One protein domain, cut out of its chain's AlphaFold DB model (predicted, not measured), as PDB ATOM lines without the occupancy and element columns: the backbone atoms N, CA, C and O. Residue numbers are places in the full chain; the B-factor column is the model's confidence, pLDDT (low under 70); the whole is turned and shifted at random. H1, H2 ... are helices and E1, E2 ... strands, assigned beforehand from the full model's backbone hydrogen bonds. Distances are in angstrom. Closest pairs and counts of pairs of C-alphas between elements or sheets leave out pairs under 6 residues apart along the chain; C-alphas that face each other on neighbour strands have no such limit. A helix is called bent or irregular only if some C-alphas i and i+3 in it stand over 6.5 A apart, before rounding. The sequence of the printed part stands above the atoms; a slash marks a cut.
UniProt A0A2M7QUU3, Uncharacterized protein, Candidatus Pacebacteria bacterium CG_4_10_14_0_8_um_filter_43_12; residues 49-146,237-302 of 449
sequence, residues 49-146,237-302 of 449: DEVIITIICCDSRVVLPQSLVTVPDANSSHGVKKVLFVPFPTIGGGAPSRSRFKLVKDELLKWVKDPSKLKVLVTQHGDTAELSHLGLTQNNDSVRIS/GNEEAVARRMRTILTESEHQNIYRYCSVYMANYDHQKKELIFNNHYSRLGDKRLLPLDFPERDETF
ATOM      1  N   ASP A  49      17.799  40.428  28.444       93.12
ATOM      2  CA  ASP A  49      16.920  40.050  29.547       93.12
ATOM      3  C   ASP A  49      16.855  41.192  30.569       93.12
ATOM      4  O   ASP A  49      15.787  41.501  31.094       93.12
ATOM      5  N   GLU A  50      17.980  41.883  30.786       92.88
ATOM      6  CA  GLU A  50      18.068  43.078  31.629       92.88
ATOM      7  C   GLU A  50      18.909  44.174  30.954       92.88
ATOM      8  O   GLU A  50      19.972  43.916  30.389       92.88
ATOM      9  N   VAL A  51      18.442  45.422  31.038       94.75
ATOM     10  CA  VAL A  51      19.187  46.615  30.614       94.75
ATOM     11  C   VAL A  51      19.505  47.443  31.851       94.75
ATOM     12  O   VAL A  51      18.610  47.927  32.547       94.75
ATOM     13  N   ILE A  52      20.793  47.595  32.133       93.56
ATOM     14  CA  ILE A  52      21.294  48.154  33.383       93.56
ATOM     15  C   ILE A  52      21.825  49.558  33.140       93.56
ATOM     16  O   ILE A  52      22.891  49.745  32.553       93.56
ATOM     17  N   ILE A  53      21.106  50.550  33.658       93.81
ATOM     18  CA  ILE A  53      21.601  51.920  33.762       93.81
ATOM     19  C   ILE A  53      22.696  51.923  34.822       93.81
ATOM     20  O   ILE A  53      22.423  51.765  36.013       93.81
ATOM     21  N   THR A  54      23.936  52.084  34.390       91.94
ATOM     22  CA  THR A  54      25.101  51.965  35.262       91.94
ATOM     23  C   THR A  54      25.634  53.350  35.575       91.94
ATOM     24  O   THR A  54      26.202  54.007  34.706       91.94
ATOM     25  N   ILE A  55      25.434  53.803  36.811       89.94
ATOM     26  CA  ILE A  55      26.007  55.048  37.316       89.94
ATOM     27  C   ILE A  55      27.501  54.801  37.526       89.94
ATOM     28  O   ILE A  55      27.877  54.021  38.407       89.94
ATOM     29  N   ILE A  56      28.329  55.427  36.690       85.88
ATOM     30  CA  ILE A  56      29.789  55.261  36.680       85.88
ATOM     31  C   ILE A  56      30.491  56.598  36.878       85.88
ATOM     32  O   ILE A  56      29.954  57.649  36.536       85.88
ATOM     33  N   CYS A  57      31.714  56.565  37.398       82.94
ATOM     34  CA  CYS A  57      32.577  57.740  37.399       82.94
ATOM     35  C   CYS A  57      32.951  58.140  35.960       82.94
ATOM     36  O   CYS A  57      32.977  57.300  35.064       82.94
ATOM     37  N   CYS A  58      33.279  59.416  35.750       82.06
ATOM     38  CA  CYS A  58      33.821  59.923  34.481       82.06
ATOM     39  C   CYS A  58      35.265  59.447  34.196       82.06
ATOM     40  O   CYS A  58      35.808  59.776  33.144       82.06
ATOM     41  N   ASP A  59      35.870  58.712  35.138       80.00
ATOM     42  CA  ASP A  59      37.219  58.145  35.065       80.00
ATOM     43  C   ASP A  59      37.394  57.295  33.803       80.00
ATOM     44  O   ASP A  59      36.618  56.367  33.560       80.00
ATOM     45  N   SER A  60      38.423  57.608  33.012       77.69
ATOM     46  CA  SER A  60      38.633  56.976  31.709       77.69
ATOM     47  C   SER A  60      38.893  55.477  31.788       77.69
ATOM     48  O   SER A  60      38.715  54.792  30.791       77.69
ATOM     49  N   ARG A  61      39.276  54.946  32.952       80.31
ATOM     50  CA  ARG A  61      39.609  53.528  33.142       80.31
ATOM     51  C   ARG A  61      38.376  52.663  33.421       80.31
ATOM     52  O   ARG A  61      38.471  51.430  33.352       80.31
ATOM     53  N   VAL A  62      37.234  53.291  33.729       81.62
ATOM     54  CA  VAL A  62      35.948  52.632  34.000       81.62
ATOM     55  C   VAL A  62      35.168  52.455  32.705       81.62
ATOM     56  O   VAL A  62      34.703  53.413  32.091       81.62
ATOM     57  N   VAL A  63      35.017  51.203  32.278       80.81
ATOM     58  CA  VAL A  63      34.565  50.863  30.928       80.81
ATOM     59  C   VAL A  63      33.515  49.770  31.021       80.81
ATOM     60  O   VAL A  63      33.644  48.823  31.784       80.81
ATOM     61  N   LEU A  64      32.450  49.893  30.232       84.50
ATOM     62  CA  LEU A  64      31.378  48.903  30.206       84.50
ATOM     63  C   LEU A  64      31.311  48.196  28.848       84.50
ATOM     64  O   LEU A  64      31.542  48.842  27.819       84.50
ATOM     65  N   PRO A  65      30.954  46.898  28.821       84.94
ATOM     66  CA  PRO A  65      30.765  46.152  27.585       84.94
ATOM     67  C   PRO A  65      29.726  46.793  26.671       84.94
ATOM     68  O   PRO A  65      28.684  47.283  27.106       84.94
ATOM     69  N   GLN A  66      30.017  46.759  25.374       81.50
ATOM     70  CA  GLN A  66      29.119  47.257  24.328       81.50
ATOM     71  C   GLN A  66      28.188  46.159  23.802       81.50
ATOM     72  O   GLN A  66      27.161  46.448  23.190       81.50
ATOM     73  N   SER A  67      28.561  44.899  24.028       86.94
ATOM     74  CA  SER A  67      27.794  43.706  23.699       86.94
ATOM     75  C   SER A  67      26.974  43.218  24.892       86.94
ATOM     76  O   SER A  67      27.140  43.669  26.026       86.94
ATOM     77  N   LEU A  68      26.088  42.258  24.630       91.56
ATOM     78  CA  LEU A  68      25.391  41.535  25.687       91.56
ATOM     79  C   LEU A  68      26.387  40.687  26.480       91.56
ATOM     80  O   LEU A  68      27.132  39.896  25.901       91.56
ATOM     81  N   VAL A  69      26.352  40.830  27.798       90.00
ATOM     82  CA  VAL A  69      27.132  40.030  28.742       90.00
ATOM     83  C   VAL A  69      26.248  38.911  29.262       90.00
ATOM     84  O   VAL A  69      25.119  39.153  29.688       90.00
ATOM     85  N   THR A  70      26.747  37.679  29.232       88.56
ATOM     86  CA  THR A  70      26.028  36.539  29.807       88.56
ATOM     87  C   THR A  70      26.378  36.425  31.285       88.56
ATOM     88  O   THR A  70      27.530  36.169  31.630       88.56
ATOM     89  N   VAL A  71      25.389  36.592  32.160       85.38
ATOM     90  CA  VAL A  71      25.539  36.449  33.614       85.38
ATOM     91  C   VAL A  71      24.730  35.249  34.110       85.38
ATOM     92  O   VAL A  71      23.683  34.953  33.534       85.38
ATOM     93  N   PRO A  72      25.161  34.537  35.163       79.19
ATOM     94  CA  PRO A  72      24.326  33.517  35.797       79.19
ATOM     95  C   PRO A  72      23.010  34.116  36.303       79.19
ATOM     96  O   PRO A  72      22.993  35.242  36.794       79.19
ATOM     97  N   ASP A  73      21.913  33.371  36.219       79.00
ATOM     98  CA  ASP A  73      20.644  33.780  36.816       79.00
ATOM     99  C   ASP A  73      20.587  33.339  38.282       79.00
ATOM    100  O   ASP A  73      20.570  32.149  38.578       79.00
ATOM    101  N   ALA A  74      20.500  34.289  39.215       71.38
ATOM    102  CA  ALA A  74      20.351  33.976  40.638       71.38
ATOM    103  C   ALA A  74      19.057  33.198  40.960       71.38
ATOM    104  O   ALA A  74      18.972  32.544  41.994       71.38
ATOM    105  N   ASN A  75      18.048  33.247  40.082       73.62
ATOM    106  CA  ASN A  75      16.779  32.541  40.268       73.62
ATOM    107  C   ASN A  75      16.759  31.139  39.634       73.62
ATOM    108  O   ASN A  75      15.732  30.463  39.695       73.62
ATOM    109  N   SER A  76      17.847  30.698  38.993       73.56
ATOM    110  CA  SER A  76      17.904  29.406  38.307       73.56
ATOM    111  C   SER A  76      19.315  28.825  38.344       73.56
ATOM    112  O   SER A  76      20.242  29.394  37.780       73.56
ATOM    113  N   SER A  77      19.473  27.634  38.933       69.31
ATOM    114  CA  SER A  77      20.775  26.965  39.117       69.31
ATOM    115  C   SER A  77      21.547  26.694  37.818       69.31
ATOM    116  O   SER A  77      22.756  26.472  37.850       69.31
ATOM    117  N   HIS A  78      20.860  26.711  36.673       72.94
ATOM    118  CA  HIS A  78      21.444  26.560  35.336       72.94
ATOM    119  C   HIS A  78      21.032  27.683  34.376       72.94
ATOM    120  O   HIS A  78      21.318  27.615  33.182       72.94
ATOM    121  N   GLY A  79      20.324  28.697  34.875       79.31
ATOM    122  CA  GLY A  79      19.873  29.817  34.069       79.31
ATOM    123  C   GLY A  79      21.006  30.798  33.812       79.31
ATOM    124  O   GLY A  79      21.888  31.003  34.646       79.31
ATOM    125  N   VAL A  80      20.957  31.432  32.649       85.62
ATOM    126  CA  VAL A  80      21.800  32.575  32.312       85.62
ATOM    127  C   VAL A  80      20.914  33.700  31.805       85.62
ATOM    128  O   VAL A  80      19.892  33.443  31.170       85.62
ATOM    129  N   LYS A  81      21.316  34.938  32.069       88.69
ATOM    130  CA  LYS A  81      20.683  36.145  31.544       88.69
ATOM    131  C   LYS A  81      21.655  36.910  30.666       88.69
ATOM    132  O   LYS A  81      22.848  36.980  30.952       88.69
ATOM    133  N   LYS A  82      21.128  37.536  29.625       92.44
ATOM    134  CA  LYS A  82      21.821  38.496  28.775       92.44
ATOM    135  C   LYS A  82      21.593  39.895  29.318       92.44
ATOM    136  O   LYS A  82      20.471  40.398  29.332       92.44
ATOM    137  N   VAL A  83      22.673  40.527  29.735       92.19
ATOM    138  CA  VAL A  83      22.681  41.860  30.325       92.19
ATOM    139  C   VAL A  83      23.282  42.847  29.337       92.19
ATOM    140  O   VAL A  83      24.337  42.587  28.764       92.19
ATOM    141  N   LEU A  84      22.634  43.998  29.165       94.00
ATOM    142  CA  LEU A  84      23.222  45.149  28.485       94.00
ATOM    143  C   LEU A  84      23.536  46.250  29.498       94.00
ATOM    144  O   LEU A  84      22.641  46.716  30.202       94.00
ATOM    145  N   PHE A  85      24.784  46.710  29.532       92.25
ATOM    146  CA  PHE A  85      25.203  47.823  30.381       92.25
ATOM    147  C   PHE A  85      25.115  49.147  29.628       92.25
ATOM    148  O   PHE A  85      25.776  49.316  28.608       92.25
ATOM    149  N   VAL A  86      24.344  50.097  30.158       92.38
ATOM    150  CA  VAL A  86      24.219  51.464  29.636       92.38
ATOM    151  C   VAL A  86      24.967  52.423  30.568       92.38
ATOM    152  O   VAL A  86      24.505  52.639  31.692       92.38
ATOM    153  N   PRO A  87      26.105  53.007  30.152       89.00
ATOM    154  CA  PRO A  87      26.865  53.911  31.005       89.00
ATOM    155  C   PRO A  87      26.134  55.236  31.207       89.00
ATOM    156  O   PRO A  87      25.756  55.917  30.255       89.00
ATOM    157  N   PHE A  88      26.023  55.644  32.462       90.19
ATOM    158  CA  PHE A  88      25.533  56.946  32.881       90.19
ATOM    159  C   PHE A  88      26.631  57.607  33.721       90.19
ATOM    160  O   PHE A  88      26.662  57.432  34.941       90.19
ATOM    161  N   PRO A  89      27.554  58.349  33.090       85.69
ATOM    162  CA  PRO A  89      28.667  58.952  33.803       85.69
ATOM    163  C   PRO A  89      28.185  60.067  34.730       85.69
ATOM    164  O   PRO A  89      27.292  60.856  34.401       85.69
ATOM    165  N   THR A  90      28.803  60.133  35.899       80.31
ATOM    166  CA  THR A  90      28.616  61.190  36.877       80.31
ATOM    167  C   THR A  90      29.964  61.630  37.427       80.31
ATOM    168  O   THR A  90      30.905  60.839  37.565       80.31
ATOM    169  N   ILE A  91      30.065  62.919  37.745       71.38
ATOM    170  CA  ILE A  91      31.228  63.477  38.432       71.38
ATOM    171  C   ILE A  91      31.497  62.682  39.695       71.38
ATOM    172  O   ILE A  91      30.597  62.507  40.512       71.38
ATOM    173  N   GLY A  92      32.728  62.199  39.842       63.22
ATOM    174  CA  GLY A  92      33.178  61.533  41.053       63.22
ATOM    175  C   GLY A  92      32.359  60.306  41.458       63.22
ATOM    176  O   GLY A  92      32.472  59.883  42.601       63.22
ATOM    177  N   GLY A  93      31.512  59.741  40.590       59.25
ATOM    178  CA  GLY A  93      30.563  58.688  40.969       59.25
ATOM    179  C   GLY A  93      29.392  59.188  41.830       59.25
ATOM    180  O   GLY A  93      28.804  58.409  42.575       59.25
ATOM    181  N   GLY A  94      29.070  60.486  41.784       73.50
ATOM    182  CA  GLY A  94      27.914  61.096  42.444       73.50
ATOM    183  C   GLY A  94      26.570  60.657  41.847       73.50
ATOM    184  O   GLY A  94      26.500  59.972  40.826       73.50
ATOM    185  N   ALA A  95      25.464  61.055  42.477       73.75
ATOM    186  CA  ALA A  95      24.135  60.716  41.969       73.75
ATOM    187  C   ALA A  95      23.745  61.630  40.794       73.75
ATOM    188  O   ALA A  95      23.953  62.848  40.865       73.75
ATOM    189  N   PRO A  96      23.111  61.099  39.733       79.12
ATOM    190  CA  PRO A  96      22.597  61.934  38.660       79.12
ATOM    191  C   PRO A  96      21.476  62.853  39.167       79.12
ATOM    192  O   PRO A  96      20.801  62.591  40.164       79.12
ATOM    193  N   SER A  97      21.229  63.949  38.448       76.38
ATOM    194  CA  SER A  97      20.035  64.761  38.707       76.38
ATOM    195  C   SER A  97      18.770  63.999  38.299       76.38
ATOM    196  O   SER A  97      18.782  63.356  37.248       76.38
ATOM    197  N   ARG A  98      17.671  64.186  39.041       79.25
ATOM    198  CA  ARG A  98      16.345  63.597  38.761       79.25
ATOM    199  C   ARG A  98      15.924  63.725  37.298       79.25
ATOM    200  O   ARG A  98      15.710  62.716  36.634       79.25
ATOM    201  N   SER A  99      15.941  64.950  36.763       79.00
ATOM    202  CA  SER A  99      15.540  65.205  35.373       79.00
ATOM    203  C   SER A  99      16.393  64.427  34.366       79.00
ATOM    204  O   SER A  99      15.854  63.786  33.470       79.00
ATOM    205  N   ARG A 100      17.720  64.386  34.551       83.81
ATOM    206  CA  ARG A 100      18.622  63.574  33.712       83.81
ATOM    207  C   ARG A 100      18.264  62.091  33.747       83.81
ATOM    208  O   ARG A 100      18.153  61.475  32.691       83.81
ATOM    209  N   PHE A 101      18.073  61.529  34.942       87.88
ATOM    210  CA  PHE A 101      17.715  60.120  35.089       87.88
ATOM    211  C   PHE A 101      16.386  59.795  34.406       87.88
ATOM    212  O   PHE A 101      16.311  58.839  33.636       87.88
ATOM    213  N   LYS A 102      15.368  60.635  34.616       88.38
ATOM    214  CA  LYS A 102      14.066  60.526  33.955       88.38
ATOM    215  C   LYS A 102      14.194  60.464  32.436       88.38
ATOM    216  O   LYS A 102      13.635  59.558  31.828       88.38
ATOM    217  N   LEU A 103      14.945  61.386  31.838       87.81
ATOM    218  CA  LEU A 103      15.092  61.473  30.384       87.81
ATOM    219  C   LEU A 103      15.784  60.238  29.791       87.81
ATOM    220  O   LEU A 103      15.292  59.674  28.817       87.81
ATOM    221  N   VAL A 104      16.877  59.779  30.408       89.88
ATOM    222  CA  VAL A 104      17.595  58.564  29.980       89.88
ATOM    223  C   VAL A 104      16.711  57.327  30.133       89.88
ATOM    224  O   VAL A 104      16.569  56.542  29.200       89.88
ATOM    225  N   LYS A 105      16.046  57.175  31.284       92.06
ATOM    226  CA  LYS A 105      15.079  56.096  31.525       92.06
ATOM    227  C   LYS A 105      13.982  56.084  30.461       92.06
ATOM    228  O   LYS A 105      13.672  55.026  29.921       92.06
ATOM    229  N   ASP A 106      13.375  57.234  30.180       91.31
ATOM    230  CA  ASP A 106      12.287  57.349  29.208       91.31
ATOM    231  C   ASP A 106      12.753  56.979  27.795       91.31
ATOM    232  O   ASP A 106      12.008  56.331  27.064       91.31
ATOM    233  N   GLU A 107      13.981  57.332  27.413       91.25
ATOM    234  CA  GLU A 107      14.556  56.920  26.131       91.25
ATOM    235  C   GLU A 107      14.803  55.406  26.073       91.25
ATOM    236  O   GLU A 107      14.368  54.752  25.124       91.25
ATOM    237  N   LEU A 108      15.402  54.817  27.112       92.44
ATOM    238  CA  LEU A 108      15.644  53.372  27.180       92.44
ATOM    239  C   LEU A 108      14.345  52.557  27.169       92.44
ATOM    240  O   LEU A 108      14.277  51.518  26.512       92.44
ATOM    241  N   LEU A 109      13.286  53.044  27.824       92.44
ATOM    242  CA  LEU A 109      11.961  52.414  27.793       92.44
ATOM    243  C   LEU A 109      11.374  52.342  26.378       92.44
ATOM    244  O   LEU A 109      10.693  51.365  26.061       92.44
ATOM    245  N   LYS A 110      11.660  53.319  25.506       92.12
ATOM    246  CA  LYS A 110      11.240  53.255  24.094       92.12
ATOM    247  C   LYS A 110      11.929  52.113  23.352       92.12
ATOM    248  O   LYS A 110      11.347  51.568  22.414       92.12
ATOM    249  N   TRP A 111      13.158  51.767  23.747       91.56
ATOM    250  CA  TRP A 111      13.931  50.696  23.120       91.56
ATOM    251  C   TRP A 111      13.445  49.334  23.613       91.56
ATOM    252  O   TRP A 111      13.055  48.503  22.798       91.56
ATOM    253  N   VAL A 112      13.411  49.119  24.932       92.62
ATOM    254  CA  VAL A 112      13.125  47.795  25.517       92.62
ATOM    255  C   VAL A 112      11.639  47.444  25.557       92.62
ATOM    256  O   VAL A 112      11.303  46.264  25.559       92.62
ATOM    257  N   LYS A 113      10.750  48.449  25.603       88.69
ATOM    258  CA  LYS A 113       9.278  48.321  25.693       88.69
ATOM    259  C   LYS A 113       8.739  47.493  26.871       88.69
ATOM    260  O   LYS A 113       7.532  47.302  26.971       88.69
ATOM    261  N   ASP A 114       9.605  47.059  27.777       91.94
ATOM    262  CA  ASP A 114       9.276  46.333  28.996       91.94
ATOM    263  C   ASP A 114       9.967  47.012  30.194       91.94
ATOM    264  O   ASP A 114      11.191  46.923  30.340       91.94
ATOM    265  N   PRO A 115       9.202  47.701  31.063       91.31
ATOM    266  CA  PRO A 115       9.732  48.356  32.254       91.31
ATOM    267  C   PRO A 115      10.448  47.416  33.227       91.31
ATOM    268  O   PRO A 115      11.314  47.867  33.975       91.31
ATOM    269  N   SER A 116      10.105  46.123  33.234       90.69
ATOM    270  CA  SER A 116      10.669  45.157  34.176       90.69
ATOM    271  C   SER A 116      12.137  44.823  33.894       90.69
ATOM    272  O   SER A 116      12.870  44.456  34.820       90.69
ATOM    273  N   LYS A 117      12.585  45.038  32.651       92.69
ATOM    274  CA  LYS A 117      13.967  44.819  32.207       92.69
ATOM    275  C   LYS A 117      14.940  45.890  32.688       92.69
ATOM    276  O   LYS A 117      16.139  45.633  32.728       92.69
ATOM    277  N   LEU A 118      14.458  47.086  33.034       93.81
ATOM    278  CA  LEU A 118      15.333  48.173  33.467       93.81
ATOM    279  C   LEU A 118      15.792  47.972  34.908       93.81
ATOM    280  O   LEU A 118      14.972  47.826  35.819       93.81
ATOM    281  N   LYS A 119      17.108  48.022  35.111       92.62
ATOM    282  CA  LYS A 119      17.760  47.997  36.424       92.62
ATOM    283  C   LYS A 119      18.723  49.170  36.557       92.62
ATOM    284  O   LYS A 119      19.128  49.769  35.561       92.62
ATOM    285  N   VAL A 120      19.106  49.486  37.790       92.44
ATOM    286  CA  VAL A 120      20.153  50.469  38.081       92.44
ATOM    287  C   VAL A 120      21.306  49.762  38.775       92.44
ATOM    288  O   VAL A 120      21.084  49.012  39.721       92.44
ATOM    289  N   LEU A 121      22.529  50.033  38.336       90.50
ATOM    290  CA  LEU A 121      23.751  49.633  39.020       90.50
ATOM    291  C   LEU A 121      24.516  50.892  39.417       90.50
ATOM    292  O   LEU A 121      24.829  51.723  38.570       90.50
ATOM    293  N   VAL A 122      24.796  51.045  40.705       88.25
ATOM    294  CA  VAL A 122      25.679  52.093  41.216       88.25
ATOM    295  C   VAL A 122      27.063  51.500  41.395       88.25
ATOM    296  O   VAL A 122      27.196  50.422  41.977       88.25
ATOM    297  N   THR A 123      28.078  52.196  40.892       84.06
ATOM    298  CA  THR A 123      29.461  51.738  40.998       84.06
ATOM    299  C   THR A 123      30.334  52.710  41.777       84.06
ATOM    300  O   THR A 123      30.150  53.926  41.723       84.06
ATOM    301  N   GLN A 124      31.301  52.148  42.491       81.62
ATOM    302  CA  GLN A 124      32.566  52.803  42.809       81.62
ATOM    303  C   GLN A 124      33.680  52.125  42.030       81.62
ATOM    304  O   GLN A 124      33.478  51.022  41.538       81.62
ATOM    305  N   HIS A 125      34.836  52.766  41.888       81.19
ATOM    306  CA  HIS A 125      35.971  52.166  41.197       81.19
ATOM    307  C   HIS A 125      37.266  52.438  41.949       81.19
ATOM    308  O   HIS A 125      37.430  53.528  42.494       81.19
ATOM    309  N   GLY A 126      38.172  51.470  41.922       80.00
ATOM    310  CA  GLY A 126      39.506  51.551  42.510       80.00
ATOM    311  C   GLY A 126      40.442  50.558  41.835       80.00
ATOM    312  O   GLY A 126      39.990  49.732  41.030       80.00
ATOM    313  N   ASP A 127      41.732  50.672  42.122       81.44
ATOM    314  CA  ASP A 127      42.711  49.709  41.619       81.44
ATOM    315  C   ASP A 127      42.586  48.362  42.358       81.44
ATOM    316  O   ASP A 127      41.899  48.248  43.381       81.44
ATOM    317  N   THR A 128      43.218  47.304  41.841       84.31
ATOM    318  CA  THR A 128      43.103  45.967  42.439       84.31
ATOM    319  C   THR A 128      43.563  45.954  43.895       84.31
ATOM    320  O   THR A 128      42.978  45.235  44.709       84.31
ATOM    321  N   ALA A 129      44.583  46.738  44.254       80.75
ATOM    322  CA  ALA A 129      45.070  46.802  45.625       80.75
ATOM    323  C   ALA A 129      44.022  47.461  46.534       80.75
ATOM    324  O   ALA A 129      43.595  46.832  47.507       80.75
ATOM    325  N   GLU A 130      43.529  48.650  46.172       77.75
ATOM    326  CA  GLU A 130      42.461  49.383  46.863       77.75
ATOM    327  C   GLU A 130      41.231  48.490  47.099       77.75
ATOM    328  O   GLU A 130      40.676  48.463  48.200       77.75
ATOM    329  N   LEU A 131      40.834  47.701  46.094       77.50
ATOM    330  CA  LEU A 131      39.668  46.821  46.179       77.50
ATOM    331  C   LEU A 131      39.917  45.522  46.952       77.50
ATOM    332  O   LEU A 131      39.008  45.032  47.627       77.50
ATOM    333  N   SER A 132      41.126  44.959  46.894       72.56
ATOM    334  CA  SER A 132      41.469  43.720  47.608       72.56
ATOM    335  C   SER A 132      41.336  43.860  49.130       72.56
ATOM    336  O   SER A 132      40.957  42.910  49.821       72.56
ATOM    337  N   HIS A 133      41.556  45.068  49.652       65.00
ATOM    338  CA  HIS A 133      41.443  45.376  51.074       65.00
ATOM    339  C   HIS A 133      39.991  45.478  51.571       65.00
ATOM    340  O   HIS A 133      39.731  45.196  52.743       65.00
ATOM    341  N   LEU A 134      39.016  45.753  50.695       61.00
ATOM    342  CA  LEU A 134      37.591  45.788  51.063       61.00
ATOM    343  C   LEU A 134      37.049  44.440  51.549       61.00
ATOM    344  O   LEU A 134      36.051  44.384  52.265       61.00
ATOM    345  N   GLY A 135      37.669  43.337  51.123       48.56
ATOM    346  CA  GLY A 135      37.258  41.987  51.501       48.56
ATOM    347  C   GLY A 135      37.711  41.557  52.898       48.56
ATOM    348  O   GLY A 135      37.231  40.530  53.374       48.56
ATOM    349  N   LEU A 136      38.627  42.302  53.533       41.31
ATOM    350  CA  LEU A 136      39.383  41.852  54.708       41.31
ATOM    351  C   LEU A 136      39.187  42.708  55.965       41.31
ATOM    352  O   LEU A 136      39.470  42.228  57.061       41.31
ATOM    353  N   THR A 137      38.690  43.940  55.859       38.94
ATOM    354  CA  THR A 137      38.571  44.830  57.022       38.94
ATOM    355  C   THR A 137      37.205  45.490  57.080       38.94
ATOM    356  O   THR A 137      36.899  46.364  56.280       38.94
ATOM    357  N   GLN A 138      36.402  45.118  58.079       41.50
ATOM    358  CA  GLN A 138      35.154  45.815  58.402       41.50
ATOM    359  C   GLN A 138      35.372  47.197  59.053       41.50
ATOM    360  O   GLN A 138      34.381  47.815  59.402       41.50
ATOM    361  N   ASN A 139      36.612  47.673  59.270       38.97
ATOM    362  CA  ASN A 139      36.858  48.813  60.174       38.97
ATOM    363  C   ASN A 139      38.219  49.548  60.032       38.97
ATOM    364  O   ASN A 139      38.762  49.978  61.041       38.97
ATOM    365  N   ASN A 140      38.809  49.713  58.840       39.19
ATOM    366  CA  ASN A 140      40.042  50.519  58.726       39.19
ATOM    367  C   ASN A 140      39.877  51.730  57.795       39.19
ATOM    368  O   ASN A 140      39.876  51.573  56.578       39.19
ATOM    369  N   ASP A 141      39.880  52.926  58.397       43.41
ATOM    370  CA  ASP A 141      39.882  54.285  57.804       43.41
ATOM    371  C   ASP A 141      41.086  54.594  56.868       43.41
ATOM    372  O   ASP A 141      41.333  55.748  56.478       43.41
ATOM    373  N   SER A 142      41.917  53.591  56.557       40.06
ATOM    374  CA  SER A 142      43.242  53.758  55.950       40.06
ATOM    375  C   SER A 142      43.368  53.294  54.498       40.06
ATOM    376  O   SER A 142      44.370  53.634  53.871       40.06
ATOM    377  N   VAL A 143      42.383  52.591  53.923       50.19
ATOM    378  CA  VAL A 143      42.425  52.185  52.504       50.19
ATOM    379  C   VAL A 143      41.232  52.774  51.762       50.19
ATOM    380  O   VAL A 143      40.089  52.379  51.970       50.19
ATOM    381  N   ARG A 144      41.509  53.777  50.922       57.56
ATOM    382  CA  ARG A 144      40.507  54.698  50.378       57.56
ATOM    383  C   ARG A 144      40.376  54.532  48.868       57.56
ATOM    384  O   ARG A 144      41.227  55.016  48.128       57.56
ATOM    385  N   ILE A 145      39.277  53.929  48.424       58.44
ATOM    386  CA  ILE A 145      38.877  53.923  47.011       58.44
ATOM    387  C   ILE A 145      38.630  55.367  46.595       58.44
ATOM    388  O   ILE A 145      37.714  56.016  47.100       58.44
ATOM    389  N   SER A 146      39.457  55.912  45.710       56.34
ATOM    390  CA  SER A 146      39.372  57.336  45.400       56.34
ATOM    391  C   SER A 146      39.544  57.614  43.918       56.34
ATOM    392  O   SER A 146      40.607  57.423  43.330       56.34
ATOM    393  N   GLY A 237      32.265  55.332  50.933       59.75
ATOM    394  CA  GLY A 237      30.847  54.982  51.127       59.75
ATOM    395  C   GLY A 237      29.826  55.729  50.260       59.75
ATOM    396  O   GLY A 237      28.614  55.670  50.500       59.75
ATOM    397  N   ASN A 238      30.276  56.474  49.247       71.44
ATOM    398  CA  ASN A 238      29.360  57.238  48.406       71.44
ATOM    399  C   ASN A 238      28.453  56.362  47.529       71.44
ATOM    400  O   ASN A 238      27.368  56.801  47.169       71.44
ATOM    401  N   GLU A 239      28.844  55.138  47.194       77.19
ATOM    402  CA  GLU A 239      28.012  54.183  46.467       77.19
ATOM    403  C   GLU A 239      26.722  53.868  47.229       77.19
ATOM    404  O   GLU A 239      25.655  53.814  46.615       77.19
ATOM    405  N   GLU A 240      26.767  53.758  48.563       78.38
ATOM    406  CA  GLU A 240      25.555  53.568  49.369       78.38
ATOM    407  C   GLU A 240      24.696  54.833  49.394       78.38
ATOM    408  O   GLU A 240      23.477  54.767  49.209       78.38
ATOM    409  N   ALA A 241      25.317  56.000  49.570       78.19
ATOM    410  CA  ALA A 241      24.608  57.277  49.559       78.19
ATOM    411  C   ALA A 241      23.930  57.539  48.199       78.19
ATOM    412  O   ALA A 241      22.771  57.965  48.139       78.19
ATOM    413  N   VAL A 242      24.612  57.217  47.098       82.75
ATOM    414  CA  VAL A 242      24.079  57.301  45.734       82.75
ATOM    415  C   VAL A 242      22.995  56.259  45.511       82.75
ATOM    416  O   VAL A 242      21.937  56.613  45.000       82.75
ATOM    417  N   ALA A 243      23.181  55.011  45.944       85.31
ATOM    418  CA  ALA A 243      22.147  53.986  45.848       85.31
ATOM    419  C   ALA A 243      20.888  54.368  46.636       85.31
ATOM    420  O   ALA A 243      19.777  54.220  46.128       85.31
ATOM    421  N   ARG A 244      21.037  54.923  47.844       84.56
ATOM    422  CA  ARG A 244      19.929  55.452  48.651       84.56
ATOM    423  C   ARG A 244      19.209  56.577  47.917       84.56
ATOM    424  O   ARG A 244      17.991  56.518  47.781       84.56
ATOM    425  N   ARG A 245      19.953  57.539  47.363       85.19
ATOM    426  CA  ARG A 245      19.381  58.621  46.553       85.19
ATOM    427  C   ARG A 245      18.665  58.092  45.314       85.19
ATOM    428  O   ARG A 245      17.560  58.537  45.040       85.19
ATOM    429  N   MET A 246      19.228  57.114  44.607       88.75
ATOM    430  CA  MET A 246      18.575  56.475  43.462       88.75
ATOM    431  C   MET A 246      17.288  55.754  43.865       88.75
ATOM    432  O   MET A 246      16.286  55.884  43.170       88.75
ATOM    433  N   ARG A 247      17.271  55.052  45.005       88.81
ATOM    434  CA  ARG A 247      16.045  54.448  45.553       88.81
ATOM    435  C   ARG A 247      14.995  55.515  45.860       88.81
ATOM    436  O   ARG A 247      13.847  55.326  45.477       88.81
ATOM    437  N   THR A 248      15.377  56.641  46.469       87.88
ATOM    438  CA  THR A 248      14.469  57.781  46.682       87.88
ATOM    439  C   THR A 248      13.919  58.307  45.360       87.88
ATOM    440  O   THR A 248      12.707  58.416  45.231       87.88
ATOM    441  N   ILE A 249      14.773  58.542  44.356       88.12
ATOM    442  CA  ILE A 249      14.336  58.984  43.022       88.12
ATOM    443  C   ILE A 249      13.304  58.010  42.452       88.12
ATOM    444  O   ILE A 249      12.234  58.421  42.027       88.12
ATOM    445  N   LEU A 250      13.566  56.703  42.516       89.25
ATOM    446  CA  LEU A 250      12.647  55.694  41.990       89.25
ATOM    447  C   LEU A 250      11.279  55.673  42.693       89.25
ATOM    448  O   LEU A 250      10.315  55.250  42.064       89.25
ATOM    449  N   THR A 251      11.167  56.120  43.951       88.25
ATOM    450  CA  THR A 251       9.873  56.194  44.667       88.25
ATOM    451  C   THR A 251       8.971  57.339  44.198       88.25
ATOM    452  O   THR A 251       7.786  57.363  44.535       88.25
ATOM    453  N   GLU A 252       9.506  58.293  43.434       87.44
ATOM    454  CA  GLU A 252       8.768  59.475  42.990       87.44
ATOM    455  C   GLU A 252       7.695  59.115  41.947       87.44
ATOM    456  O   GLU A 252       7.809  58.138  41.200       87.44
ATOM    457  N   SER A 253       6.621  59.914  41.889       85.19
ATOM    458  CA  SER A 253       5.435  59.630  41.064       85.19
ATOM    459  C   SER A 253       5.764  59.439  39.579       85.19
ATOM    460  O   SER A 253       5.195  58.569  38.921       85.19
ATOM    461  N   GLU A 254       6.741  60.186  39.066       86.00
ATOM    462  CA  GLU A 254       7.209  60.101  37.680       86.00
ATOM    463  C   GLU A 254       7.930  58.782  37.325       86.00
ATOM    464  O   GLU A 254       8.124  58.471  36.147       86.00
ATOM    465  N   HIS A 255       8.300  57.981  38.330       87.31
ATOM    466  CA  HIS A 255       9.010  56.711  38.181       87.31
ATOM    467  C   HIS A 255       8.168  55.485  38.562       87.31
ATOM    468  O   HIS A 255       8.661  54.355  38.484       87.31
ATOM    469  N   GLN A 256       6.884  55.663  38.893       84.62
ATOM    470  CA  GLN A 256       5.988  54.571  39.308       84.62
ATOM    471  C   GLN A 256       5.921  53.410  38.308       84.62
ATOM    472  O   GLN A 256       5.748  52.261  38.714       84.62
ATOM    473  N   ASN A 257       6.096  53.695  37.014       85.25
ATOM    474  CA  ASN A 257       6.056  52.693  35.952       85.25
ATOM    475  C   ASN A 257       7.215  51.681  35.999       85.25
ATOM    476  O   ASN A 257       7.076  50.590  35.453       85.25
ATOM    477  N   ILE A 258       8.334  52.023  36.647       87.75
ATOM    478  CA  ILE A 258       9.480  51.120  36.834       87.75
ATOM    479  C   ILE A 258       9.738  50.783  38.304       87.75
ATOM    480  O   ILE A 258      10.335  49.747  38.577       87.75
ATOM    481  N   TYR A 259       9.280  51.612  39.250       86.25
ATOM    482  CA  TYR A 259       9.602  51.513  40.679       86.25
ATOM    483  C   TYR A 259       9.451  50.097  41.252       86.25
ATOM    484  O   TYR A 259      10.333  49.606  41.948       86.25
ATOM    485  N   ARG A 260       8.350  49.417  40.910       84.94
ATOM    486  CA  ARG A 260       8.020  48.079  41.429       84.94
ATOM    487  C   ARG A 260       8.941  46.966  40.919       84.94
ATOM    488  O   ARG A 260       8.973  45.896  41.514       84.94
ATOM    489  N   TYR A 261       9.663  47.203  39.826       85.19
ATOM    490  CA  TYR A 261      10.478  46.198  39.137       85.19
ATOM    491  C   TYR A 261      11.975  46.536  39.134       85.19
ATOM    492  O   TYR A 261      12.826  45.648  39.000       85.19
ATOM    493  N   CYS A 262      12.303  47.822  39.254       87.12
ATOM    494  CA  CYS A 262      13.653  48.341  39.128       87.12
ATOM    495  C   CYS A 262      14.425  48.140  40.432       87.12
ATOM    496  O   CYS A 262      14.226  48.849  41.418       87.12
ATOM    497  N   SER A 263      15.347  47.181  40.424       87.06
ATOM    498  CA  SER A 263      16.308  47.018  41.514       87.06
ATOM    499  C   SER A 263      17.464  48.009  41.369       87.06
ATOM    500  O   SER A 263      17.863  48.343  40.253       87.06
ATOM    501  N   VAL A 264      17.997  48.458  42.509       88.19
ATOM    502  CA  VAL A 264      19.230  49.255  42.592       88.19
ATOM    503  C   VAL A 264      20.327  48.372  43.172       88.19
ATOM    504  O   VAL A 264      20.322  48.082  44.375       88.19
ATOM    505  N   TYR A 265      21.226  47.937  42.300       86.25
ATOM    506  CA  TYR A 265      22.412  47.154  42.614       86.25
ATOM    507  C   TYR A 265      23.592  48.058  42.962       86.25
ATOM    508  O   TYR A 265      23.611  49.241  42.613       86.25
ATOM    509  N   MET A 266      24.581  47.478  43.634       84.19
ATOM    510  CA  MET A 266      25.827  48.142  44.000       84.19
ATOM    511  C   MET A 266      26.992  47.193  43.727       84.19
ATOM    512  O   MET A 266      26.915  46.015  44.085       84.19
ATOM    513  N   ALA A 267      28.050  47.699  43.101       84.06
ATOM    514  CA  ALA A 267      29.279  46.955  42.854       84.06
ATOM    515  C   ALA A 267      30.495  47.882  42.900       84.06
ATOM    516  O   ALA A 267      30.381  49.081  42.647       84.06
ATOM    517  N   ASN A 268      31.661  47.310  43.167       84.25
ATOM    518  CA  ASN A 268      32.938  47.976  42.960       84.25
ATOM    519  C   ASN A 268      33.514  47.540  41.615       84.25
ATOM    520  O   ASN A 268      33.418  46.375  41.250       84.25
ATOM    521  N   TYR A 269      34.077  48.476  40.871       87.06
ATOM    522  CA  TYR A 269      34.677  48.267  39.567       87.06
ATOM    523  C   TYR A 269      36.193  48.252  39.725       87.06
ATOM    524  O   TYR A 269      36.791  49.277  40.063       87.06
ATOM    525  N   ASP A 270      36.808  47.102  39.473       86.62
ATOM    526  CA  ASP A 270      38.260  46.987  39.388       86.62
ATOM    527  C   ASP A 270      38.710  47.470  38.016       86.62
ATOM    528  O   ASP A 270      38.405  46.852  36.993       86.62
ATOM    529  N   HIS A 271      39.411  48.603  37.976       82.75
ATOM    530  CA  HIS A 271      39.839  49.172  36.702       82.75
ATOM    531  C   HIS A 271      41.123  48.571  36.131       82.75
ATOM    532  O   HIS A 271      41.433  48.856  34.973       82.75
ATOM    533  N   GLN A 272      41.825  47.729  36.892       83.12
ATOM    534  CA  GLN A 272      42.963  46.947  36.416       83.12
ATOM    535  C   GLN A 272      42.486  45.600  35.864       83.12
ATOM    536  O   GLN A 272      42.771  45.280  34.714       83.12
ATOM    537  N   LYS A 273      41.654  44.868  36.612       86.38
ATOM    538  CA  LYS A 273      41.092  43.570  36.184       86.38
ATOM    539  C   LYS A 273      39.858  43.657  35.293       86.38
ATOM    540  O   LYS A 273      39.422  42.652  34.740       86.38
ATOM    541  N   LYS A 274      39.265  44.849  35.174       85.50
ATOM    542  CA  LYS A 274      38.048  45.107  34.388       85.50
ATOM    543  C   LYS A 274      36.897  44.184  34.804       85.50
ATOM    544  O   LYS A 274      36.240  43.545  33.981       85.50
ATOM    545  N   GLU A 275      36.642  44.125  36.107       87.81
ATOM    546  CA  GLU A 275      35.597  43.288  36.700       87.81
ATOM    547  C   GLU A 275      34.698  44.068  37.662       87.81
ATOM    548  O   GLU A 275      35.109  45.042  38.296       87.81
ATOM    549  N   LEU A 276      33.447  43.621  37.777       87.06
ATOM    550  CA  LEU A 276      32.509  44.092  38.791       87.06
ATOM    551  C   LEU A 276      32.525  43.144  39.990       87.06
ATOM    552  O   LEU A 276      32.206  41.960  39.874       87.06
ATOM    553  N   ILE A 277      32.837  43.694  41.157       84.12
ATOM    554  CA  ILE A 277      32.848  43.023  42.451       84.12
ATOM    555  C   ILE A 277      31.580  43.416  43.208       84.12
ATOM    556  O   ILE A 277      31.450  44.528  43.724       84.12
ATOM    557  N   PHE A 278      30.625  42.499  43.290       77.81
ATOM    558  CA  PHE A 278      29.396  42.696  44.048       77.81
ATOM    559  C   PHE A 278      29.667  42.464  45.535       77.81
ATOM    560  O   PHE A 278      30.199  41.431  45.938       77.81
ATOM    561  N   ASN A 279      29.287  43.425  46.376       63.12
ATOM    562  CA  ASN A 279      29.357  43.246  47.821       63.12
ATOM    563  C   ASN A 279      28.219  42.306  48.280       63.12
ATOM    564  O   ASN A 279      27.101  42.398  47.770       63.12
ATOM    565  N   ASN A 280      28.482  41.414  49.242       53.69
ATOM    566  CA  ASN A 280      27.578  40.329  49.667       53.69
ATOM    567  C   ASN A 280      26.199  40.822  50.156       53.69
ATOM    568  O   ASN A 280      25.221  40.086  50.095       53.69
ATOM    569  N   HIS A 281      26.089  42.072  50.616       46.97
ATOM    570  CA  HIS A 281      24.808  42.672  51.012       46.97
ATOM    571  C   HIS A 281      23.924  43.102  49.822       46.97
ATOM    572  O   HIS A 281      22.735  43.368  49.998       46.97
ATOM    573  N   TYR A 282      24.484  43.156  48.609       50.44
ATOM    574  CA  TYR A 282      23.856  43.708  47.403       50.44
ATOM    575  C   TYR A 282      23.938  42.772  46.181       50.44
ATOM    576  O   TYR A 282      23.505  43.158  45.091       50.44
ATOM    577  N   SER A 283      24.457  41.547  46.352       52.38
ATOM    578  CA  SER A 283      24.616  40.524  45.311       52.38
ATOM    579  C   SER A 283      23.259  40.089  44.755       52.38
ATOM    580  O   SER A 283      22.548  39.275  45.344       52.38
ATOM    581  N   ARG A 284      22.858  40.683  43.633       56.09
ATOM    582  CA  ARG A 284      21.638  40.291  42.913       56.09
ATOM    583  C   ARG A 284      21.820  40.200  41.398       56.09
ATOM    584  O   ARG A 284      20.898  39.739  40.728       56.09
ATOM    585  N   LEU A 285      22.972  40.605  40.855       57.94
ATOM    586  CA  LEU A 285      23.289  40.417  39.440       57.94
ATOM    587  C   LEU A 285      24.029  39.090  39.238       57.94
ATOM    588  O   LEU A 285      25.248  39.048  39.106       57.94
ATOM    589  N   GLY A 286      23.265  38.001  39.266       51.62
ATOM    590  CA  GLY A 286      23.799  36.645  39.272       51.62
ATOM    591  C   GLY A 286      24.413  36.259  40.614       51.62
ATOM    592  O   GLY A 286      24.903  37.094  41.366       51.62
ATOM    593  N   ASP A 287      24.368  34.971  40.938       53.78
ATOM    594  CA  ASP A 287      24.843  34.397  42.211       53.78
ATOM    595  C   ASP A 287      26.384  34.423  42.359       53.78
ATOM    596  O   ASP A 287      26.992  33.673  43.117       53.78
ATOM    597  N   LYS A 288      27.063  35.268  41.574       58.78
ATOM    598  CA  LYS A 288      28.513  35.433  41.595       58.78
ATOM    599  C   LYS A 288      28.868  36.763  42.237       58.78
ATOM    600  O   LYS A 288      28.401  37.822  41.832       58.78
ATOM    601  N   ARG A 289      29.800  36.700  43.188       72.31
ATOM    602  CA  ARG A 289      30.436  37.880  43.791       72.31
ATOM    603  C   ARG A 289      31.261  38.686  42.778       72.31
ATOM    604  O   ARG A 289      31.525  39.858  43.010       72.31
ATOM    605  N   LEU A 290      31.667  38.061  41.673       78.31
ATOM    606  CA  LEU A 290      32.564  38.622  40.664       78.31
ATOM    607  C   LEU A 290      31.978  38.421  39.265       78.31
ATOM    608  O   LEU A 290      31.566  37.310  38.915       78.31
ATOM    609  N   LEU A 291      31.978  39.485  38.466       83.62
ATOM    610  CA  LEU A 291      31.604  39.466  37.057       83.62
ATOM    611  C   LEU A 291      32.732  40.075  36.208       83.62
ATOM    612  O   LEU A 291      32.847  41.302  36.153       83.62
ATOM    613  N   PRO A 292      33.528  39.241  35.516       82.62
ATOM    614  CA  PRO A 292      34.469  39.710  34.504       82.62
ATOM    615  C   PRO A 292      33.722  40.384  33.349       82.62
ATOM    616  O   PRO A 292      32.683  39.883  32.912       82.62
ATOM    617  N   LEU A 293      34.246  41.505  32.846       81.88
ATOM    618  CA  LEU A 293      33.643  42.247  31.730       81.88
ATOM    619  C   LEU A 293      34.282  41.934  30.368       81.88
ATOM    620  O   LEU A 293      33.900  42.547  29.374       81.88
ATOM    621  N   ASP A 294      35.197  40.962  30.325       77.50
ATOM    622  CA  ASP A 294      35.847  40.456  29.105       77.50
ATOM    623  C   ASP A 294      36.658  41.534  28.356       77.50
ATOM    624  O   ASP A 294      36.681  41.612  27.127       77.50
ATOM    625  N   PHE A 295      37.324  42.397  29.128       77.25
ATOM    626  CA  PHE A 295      38.304  43.360  28.633       77.25
ATOM    627  C   PHE A 295      39.724  42.925  29.019       77.25
ATOM    628  O   PHE A 295      39.890  42.267  30.047       77.25
ATOM    629  N   PRO A 296      40.755  43.317  28.247       75.81
ATOM    630  CA  PRO A 296      42.142  43.119  28.650       75.81
ATOM    631  C   PRO A 296      42.438  43.799  29.991       75.81
ATOM    632  O   PRO A 296      42.048  44.952  30.206       75.81
ATOM    633  N   GLU A 297      43.151  43.092  30.867       80.62
ATOM    634  CA  GLU A 297      43.654  43.663  32.115       80.62
ATOM    635  C   GLU A 297      44.660  44.793  31.836       80.62
ATOM    636  O   GLU A 297      45.301  44.839  30.781       80.62
ATOM    637  N   ARG A 298      44.798  45.716  32.790       73.25
ATOM    638  CA  ARG A 298      45.770  46.811  32.745       73.25
ATOM    639  C   ARG A 298      46.504  46.961  34.066       73.25
ATOM    640  O   ARG A 298      45.891  46.878  35.121       73.25
ATOM    641  N   ASP A 299      47.770  47.357  33.983       73.69
ATOM    642  CA  ASP A 299      48.586  47.675  35.161       73.69
ATOM    643  C   ASP A 299      48.564  49.176  35.519       73.69
ATOM    644  O   ASP A 299      48.959  49.567  36.615       73.69
ATOM    645  N   GLU A 300      48.075  50.035  34.617       68.94
ATOM    646  CA  GLU A 300      48.090  51.496  34.766       68.94
ATOM    647  C   GLU A 300      47.190  51.995  35.913       68.94
ATOM    648  O   GLU A 300      45.984  51.736  35.967       68.94
ATOM    649  N   THR A 301      47.774  52.795  36.809       72.06
ATOM    650  CA  THR A 301      47.091  53.405  37.965       72.06
ATOM    651  C   THR A 301      46.761  54.889  37.773       72.06
ATOM    652  O   THR A 301      46.165  55.501  38.661       72.06
ATOM    653  N   PHE A 302      47.068  55.461  36.606       74.81
ATOM    654  CA  PHE A 302      46.734  56.836  36.221       74.81
ATOM    655  C   PHE A 302      45.762  56.856  35.027       74.81
ATOM    656  O   PHE A 302      45.652  55.886  34.282       74.81
TER     657      PHE A 302
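What this domain is: This is residues 49 to 146 and 237 to 302 of the 449 residues of an uncharacterized protein of Candidatus Pacebacteria bacterium CG_4_10_14_0_8_um_filter_43_12 (UniProt A0A2M7QUU3). One seven-stranded sheet curls round like a partly closed barrel, and H1, H2 and H3 pack on its outer side, with H4 at the corner after H3. Its edge strands E2 and E7 come near each other without pairing, and residues 136 to 141 stick out beyond H2. The 164 printed residues include, in order, E1 E2 E3 H1 E4 H2 H3 H4 E5 E6 E7; the sheet is mixed, in the order E2 E3 E1 E4 E5 E6 E7, and the class is mixed, helices and strands. The whole is compact and rounded, with a radius of gyration of the C-alphas of 15.6 A and spans of 41 by 36 by 28 A.

Where its parts are: Find C-alpha 50 at (18.068, 43.078, 31.629); from there E1 runs 21.4 A to residue 57. E2 is residues 69 to 72, and E3, residues 80 to 90, covers 29.8 A. H1, residues 98 to 112, begins at C-alpha 98 (16.345, 63.597, 38.761) and covers 20.9 A. Then come E4, residues 118 to 126, 26.0 A, and H2, residues 128 to 135. After the cut, H3 is residues 238 to 251, 19.9 A. H4, residues 253 to 259, is irregular: C-alphas 254 and 257 are 7.7 A apart. E5 is residues 264 to 270, 19.4 A; E6 is 275 to 278; E7, 290 to 292, ends at (34.469, 39.710, 34.504).

How they stand to each other: Begin at E1, parallel to E3 (N 52 and O 84, 2.8 A) and to E4 (N 55 and O 121, 2.8 A). E2 and E3 form a hairpin (N 71 and O 81, 2.8 A). E4 is parallel to E5 (N 269 and O 124, 2.7 A). E5, E6 and E7 make a meander, each strand the antiparallel neighbour of the one before (N 277 and O 268, 2.7 A; N 276 and O 291, 2.9 A). E3, H1 and E4 form a split strand-helix-strand unit, with E1 between its strands and a right-handed crossover. Two layers result from H1, H2 and H3 on one face of the sheet. H3 lies over E4 at a height of 8.5 A, along it at 9 degrees on the local plane; C-alphas 124 and 239 are closest, 6.0 A. H3 and H4 touch only at the corner, C-alphas 250 and 259 being closest at 5.3 A. In H3 every O i to N i+4 pair is within hydrogen-bond range, against 10 of 11 in H1, 2 of 4 in H2 and 1 of 3 in H4, where 2 of 4 O i to N i+3 pairs are.

The domain as a whole: The C-alphas farthest apart, of Lys 113 and Ser 142, are 45.8 A apart. Residues 147 to 236 are not printed, and C-alphas 146 and 237 are 10.5 A apart across the cut. The links E1 to E2 and E6 to E7 are long. Mean pLDDT of the printed part is 79.0, with 29 residues under 70, among them 133 to 146 and 279 to 288.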